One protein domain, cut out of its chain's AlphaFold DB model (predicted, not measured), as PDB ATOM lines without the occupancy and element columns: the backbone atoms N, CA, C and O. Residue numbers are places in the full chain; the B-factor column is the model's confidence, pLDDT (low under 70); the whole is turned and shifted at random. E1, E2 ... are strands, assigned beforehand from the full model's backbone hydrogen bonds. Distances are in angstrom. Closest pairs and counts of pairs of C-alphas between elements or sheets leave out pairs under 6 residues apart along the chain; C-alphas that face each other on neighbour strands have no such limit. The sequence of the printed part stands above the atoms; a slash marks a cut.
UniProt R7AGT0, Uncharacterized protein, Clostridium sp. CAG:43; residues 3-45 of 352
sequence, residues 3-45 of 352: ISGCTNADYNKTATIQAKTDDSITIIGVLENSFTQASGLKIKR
ATOM      1  N   ILE A   3      26.664   5.842 126.986       90.69
ATOM      2  CA  ILE A   3      28.053   5.676 127.402       90.69
ATOM      3  C   ILE A   3      28.306   4.177 127.555       90.69
ATOM      4  O   ILE A   3      27.483   3.454 128.110       90.69
ATOM      5  N   SER A   4      29.430   3.702 127.029       92.69
ATOM      6  CA  SER A   4      29.833   2.297 127.109       92.69
ATOM      7  C   SER A   4      31.353   2.162 127.193       92.69
ATOM      8  O   SER A   4      32.090   3.066 126.790       92.69
ATOM      9  N   GLY A   5      31.821   1.021 127.701       91.69
ATOM     10  CA  GLY A   5      33.245   0.758 127.917       91.69
ATOM     11  C   GLY A   5      33.791   1.367 129.207       91.69
ATOM     12  O   GLY A   5      35.007   1.452 129.358       91.69
ATOM     13  N   CYS A   6      32.911   1.802 130.114       91.19
ATOM     14  CA  CYS A   6      33.288   2.261 131.437       91.19
ATOM     15  C   CYS A   6      33.672   1.082 132.339       91.19
ATOM     16  O   CYS A   6      32.936   0.093 132.386       91.19
ATOM     17  N   THR A   7      34.785   1.183 133.072       91.31
ATOM     18  CA  THR A   7      35.185   0.166 134.062       91.31
ATOM     19  C   THR A   7      34.213   0.096 135.235       91.31
ATOM     20  O   THR A   7      34.047  -0.965 135.828       91.31
ATOM     21  N   ASN A   8      33.545   1.207 135.547       89.44
ATOM     22  CA  ASN A   8      32.407   1.215 136.453       89.44
ATOM     23  C   ASN A   8      31.113   0.988 135.650       89.44
ATOM     24  O   ASN A   8      30.706   1.829 134.843       89.44
ATOM     25  N   ALA A   9      30.471  -0.158 135.884       88.75
ATOM     26  CA  ALA A   9      29.283  -0.587 135.154       88.75
ATOM     27  C   ALA A   9      28.094   0.381 135.288       88.75
ATOM     28  O   ALA A   9      27.337   0.527 134.329       88.75
ATOM     29  N   ASP A  10      27.984   1.120 136.396       88.19
ATOM     30  CA  ASP A  10      26.888   2.072 136.649       88.19
ATOM     31  C   ASP A  10      26.894   3.276 135.694       88.19
ATOM     32  O   ASP A  10      25.912   4.023 135.581       88.19
ATOM     33  N   TYR A  11      28.010   3.477 134.993       88.94
ATOM     34  CA  TYR A  11      28.194   4.522 133.992       88.94
ATOM     35  C   TYR A  11      28.056   4.009 132.555       88.94
ATOM     36  O   TYR A  11      28.055   4.818 131.628       88.94
ATOM     37  N   ASN A  12      27.868   2.700 132.348       90.12
ATOM     38  CA  ASN A  12      27.534   2.119 131.046       90.12
ATOM     39  C   ASN A  12      26.029   2.238 130.770       90.12
ATOM     40  O   ASN A  12      25.301   1.247 130.743       90.12
ATOM     41  N   LYS A  13      25.548   3.475 130.623       88.44
ATOM     42  CA  LYS A  13      24.120   3.801 130.532       88.44
ATOM     43  C   LYS A  13      23.843   4.953 129.577       88.44
ATOM     44  O   LYS A  13      24.749   5.647 129.114       88.44
ATOM     45  N   THR A  14      22.563   5.206 129.336       87.25
ATOM     46  CA  THR A  14      22.122   6.475 128.758       87.25
ATOM     47  C   THR A  14      22.156   7.564 129.829       87.25
ATOM     48  O   THR A  14      21.530   7.424 130.875       87.25
ATOM     49  N   ALA A  15      22.883   8.650 129.569       86.06
ATOM     50  CA  ALA A  15      22.983   9.816 130.444       86.06
ATOM     51  C   ALA A  15      22.863  11.131 129.656       86.06
ATOM     52  O   ALA A  15      23.274  11.222 128.488       86.06
ATOM     53  N   THR A  16      22.319  12.159 130.306       84.06
ATOM     54  CA  THR A  16      22.332  13.541 129.809       84.06
ATOM     55  C   THR A  16      23.677  14.190 130.130       84.06
ATOM     56  O   THR A  16      24.172  14.085 131.254       84.06
ATOM     57  N   ILE A  17      24.274  14.851 129.136       86.06
ATOM     58  CA  ILE A  17      25.500  15.638 129.316       86.06
ATOM     59  C   ILE A  17      25.106  17.006 129.881       86.06
ATOM     60  O   ILE A  17      24.389  17.750 129.218       86.06
ATOM     61  N   GLN A  18      25.597  17.325 131.078       86.50
ATOM     62  CA  GLN A  18      25.344  18.584 131.790       86.50
ATOM     63  C   GLN A  18      26.264  19.713 131.323       86.50
ATOM     64  O   GLN A  18      25.864  20.869 131.243       86.50
ATOM     65  N   ALA A  19      27.511  19.370 131.005       86.62
ATOM     66  CA  ALA A  19      28.502  20.302 130.491       86.62
ATOM     67  C   ALA A  19      29.459  19.575 129.552       86.62
ATOM     68  O   ALA A  19      29.682  18.368 129.677       86.62
ATOM     69  N   LYS A  20      30.024  20.320 128.607       89.62
ATOM     70  CA  LYS A  20      31.049  19.841 127.688       89.62
ATOM     71  C   LYS A  20      32.125  20.914 127.561       89.62
ATOM     72  O   LYS A  20      31.799  22.075 127.333       89.62
ATOM     73  N   THR A  21      33.377  20.500 127.671       91.75
ATOM     74  CA  THR A  21      34.553  21.279 127.272       91.75
ATOM     75  C   THR A  21      35.232  20.586 126.087       91.75
ATOM     76  O   THR A  21      34.709  19.594 125.567       91.75
ATOM     77  N   ASP A  22      36.380  21.096 125.650       88.88
ATOM     78  CA  ASP A  22      37.158  20.456 124.586       88.88
ATOM     79  C   ASP A  22      37.657  19.062 125.005       88.88
ATOM     80  O   ASP A  22      37.652  18.142 124.187       88.88
ATOM     81  N   ASP A  23      37.935  18.870 126.302       89.19
ATOM     82  CA  ASP A  23      38.577  17.659 126.829       89.19
ATOM     83  C   ASP A  23      37.717  16.872 127.833       89.19
ATOM     84  O   ASP A  23      38.151  15.851 128.370       89.19
ATOM     85  N   SER A  24      36.492  17.321 128.131       89.19
ATOM     86  CA  SER A  24      35.646  16.652 129.128       89.19
ATOM     87  C   SER A  24      34.148  16.778 128.878       89.19
ATOM     88  O   SER A  24      33.656  17.717 128.249       89.19
ATOM     89  N   ILE A  25      33.403  15.814 129.422       89.88
ATOM     90  CA  ILE A  25      31.949  15.874 129.568       89.88
ATOM     91  C   ILE A  25      31.582  15.672 131.037       89.88
ATOM     92  O   ILE A  25      32.214  14.889 131.744       89.88
ATOM     93  N   THR A  26      30.533  16.348 131.489       90.31
ATOM     94  CA  THR A  26      29.967  16.177 132.829       90.31
ATOM     95  C   THR A  26      28.624  15.476 132.721       90.31
ATOM     96  O   THR A  26      27.796  15.839 131.887       90.31
ATOM     97  N   ILE A  27      28.395  14.484 133.575       89.25
ATOM     98  CA  ILE A  27      27.138  13.737 133.677       89.25
ATOM     99  C   ILE A  27      26.732  13.617 135.144       89.25
ATOM    100  O   ILE A  27      27.581  13.687 136.031       89.25
ATOM    101  N   ILE A  28      25.443  13.405 135.396       86.06
ATOM    102  CA  ILE A  28      24.933  13.128 136.742       86.06
ATOM    103  C   ILE A  28      25.042  11.624 137.010       86.06
ATOM    104  O   ILE A  28      24.594  10.791 136.216       86.06
ATOM    105  N   GLY A  29      25.633  11.269 138.146       85.62
ATOM    106  CA  GLY A  29      25.775   9.891 138.594       85.62
ATOM    107  C   GLY A  29      26.091   9.822 140.080       85.62
ATOM    108  O   GLY A  29      26.523  10.806 140.677       85.62
ATOM    109  N   VAL A  30      25.849   8.655 140.670       86.06
ATOM    110  CA  VAL A  30      26.260   8.352 142.043       86.06
ATOM    111  C   VAL A  30      27.665   7.763 141.985       86.06
ATOM    112  O   VAL A  30      27.954   6.916 141.137       86.06
ATOM    113  N   LEU A  31      28.556   8.239 142.849       88.75
ATOM    114  CA  LEU A  31      29.933   7.774 142.916       88.75
ATOM    115  C   LEU A  31      30.344   7.621 144.376       88.75
ATOM    116  O   LEU A  31      30.333   8.601 145.115       88.75
ATOM    117  N   GLU A  32      30.716   6.409 144.782       83.69
ATOM    118  CA  GLU A  32      31.231   6.166 146.135       83.69
ATOM    119  C   GLU A  32      32.685   6.628 146.276       83.69
ATOM    120  O   GLU A  32      33.039   7.258 147.266       83.69
ATOM    121  N   ASN A  33      33.527   6.351 145.274       85.75
ATOM    122  CA  ASN A  33      34.937   6.738 145.255       85.75
ATOM    123  C   ASN A  33      35.366   7.157 143.845       85.75
ATOM    124  O   ASN A  33      34.907   6.589 142.851       85.75
ATOM    125  N   SER A  34      36.287   8.118 143.743       88.56
ATOM    126  CA  SER A  34      36.891   8.474 142.456       88.56
ATOM    127  C   SER A  34      37.674   7.294 141.879       88.56
ATOM    128  O   SER A  34      38.441   6.653 142.596       88.56
ATOM    129  N   PHE A  35      37.539   7.052 140.578       90.19
ATOM    130  CA  PHE A  35      38.319   6.053 139.854       90.19
ATOM    131  C   PHE A  35      38.884   6.655 138.568       90.19
ATOM    132  O   PHE A  35      38.355   7.628 138.033       90.19
ATOM    133  N   THR A  36      39.969   6.065 138.077       89.12
ATOM    134  CA  THR A  36      40.549   6.388 136.771       89.12
ATOM    135  C   THR A  36      40.309   5.222 135.836       89.12
ATOM    136  O   THR A  36      40.470   4.064 136.221       89.12
ATOM    137  N   GLN A  37      39.949   5.530 134.600       85.38
ATOM    138  CA  GLN A  37      39.804   4.542 133.554       85.38
ATOM    139  C   GLN A  37      40.957   4.659 132.558       85.38
ATOM    140  O   GLN A  37      41.178   5.720 131.984       85.38
ATOM    141  N   ALA A  38      41.666   3.553 132.332       83.44
ATOM    142  CA  ALA A  38      42.775   3.503 131.381       83.44
ATOM    143  C   ALA A  38      42.319   3.313 129.919       83.44
ATOM    144  O   ALA A  38      43.064   3.629 128.995       83.44
ATOM    145  N   SER A  39      41.111   2.786 129.694       85.31
ATOM    146  CA  SER A  39      40.530   2.554 128.366       85.31
ATOM    147  C   SER A  39      39.690   3.739 127.872       85.31
ATOM    148  O   SER A  39      39.082   4.464 128.653       85.31
ATOM    149  N   GLY A  40      39.576   3.918 126.555       87.00
ATOM    150  CA  GLY A  40      38.672   4.926 125.990       87.00
ATOM    151  C   GLY A  40      37.193   4.618 126.269       87.00
ATOM    152  O   GLY A  40      36.776   3.459 126.229       87.00
ATOM    153  N   LEU A  41      36.392   5.658 126.519       90.44
ATOM    154  CA  LEU A  41      34.931   5.564 126.578       90.44
ATOM    155  C   LEU A  41      34.330   5.696 125.180       90.44
ATOM    156  O   LEU A  41      34.777   6.502 124.363       90.44
ATOM    157  N   LYS A  42      33.260   4.948 124.916       90.81
ATOM    158  CA  LYS A  42      32.484   5.072 123.685       90.81
ATOM    159  C   LYS A  42      31.182   5.797 123.973       90.81
ATOM    160  O   LYS A  42      30.313   5.274 124.669       90.81
ATOM    161  N   ILE A  43      31.061   6.990 123.399       88.94
ATOM    162  CA  ILE A  43      29.893   7.857 123.537       88.94
ATOM    163  C   ILE A  43      29.131   7.846 122.216       88.94
ATOM    164  O   ILE A  43      29.691   8.144 121.161       88.94
ATOM    165  N   LYS A  44      27.847   7.495 122.266       89.06
ATOM    166  CA  LYS A  44      26.976   7.449 121.092       89.06
ATOM    167  C   LYS A  44      25.696   8.231 121.323       89.06
ATOM    168  O   LYS A  44      25.061   8.141 122.374       89.06
ATOM    169  N   ARG A  45      25.268   8.962 120.297       86.88
ATOM    170  CA  ARG A  45      23.905   9.484 120.232       86.88
ATOM    171  C   ARG A  45      23.022   8.436 119.563       86.88
ATOM    172  O   ARG A  45      23.374   7.942 118.497       86.88
TER     173      ARG A  45
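AT A GLANCE: This is residues 3 to 45 of the 352 residues of an uncharacterized protein of Clostridium sp. CAG:43 (UniProt R7AGT0). This small domain has little regular structure: a small two-strand hairpin, E1 and E2, stands apart from a third strand, E3, with which residues 3 to 4 pair, and two long stretches with no named element make up much of the rest, residues 3 to 16 before E1 and residues 28 to 41 between E2 and E3. The printed part has 43 residues, no named helix and three strands, E1, E2, E3 in chain order; the class is all strand, with only 10 residues in named elements. The sheet, E1 - E2, is antiparallel. The whole is compact and rounded, radius of gyration of the C-alphas 10.3 A, spans 23 by 19 by 19 A.

HOW THE PARTS SIT: Start at residues 3 to 4, which pair antiparallel with residues 42 to 43 of E3, residues 42 to 44. Further on, E1, residues 17 to 20, and E2, residues 25 to 27, form an antiparallel hairpin at 161 degrees; look for N 18 and O 26, 2.8 A apart, within hydrogen-bond range. E3 is apart from both.

IN THESE COORDINATES: Find C-alpha 17 at (25.500, 15.638, 129.316), where E1 begins its 7.1 A. E2 spans 6.7 A. E3 spans 6.5 A, ending at C-alpha 44, (26.976, 7.449, 121.092).

THE WHOLE: The C-alphas of Asn 33 and Arg 45 are farthest apart, 27.5 A. The E2 to E3 link is long, and the printed part has no cut. No printed residue is under 70 in pLDDT.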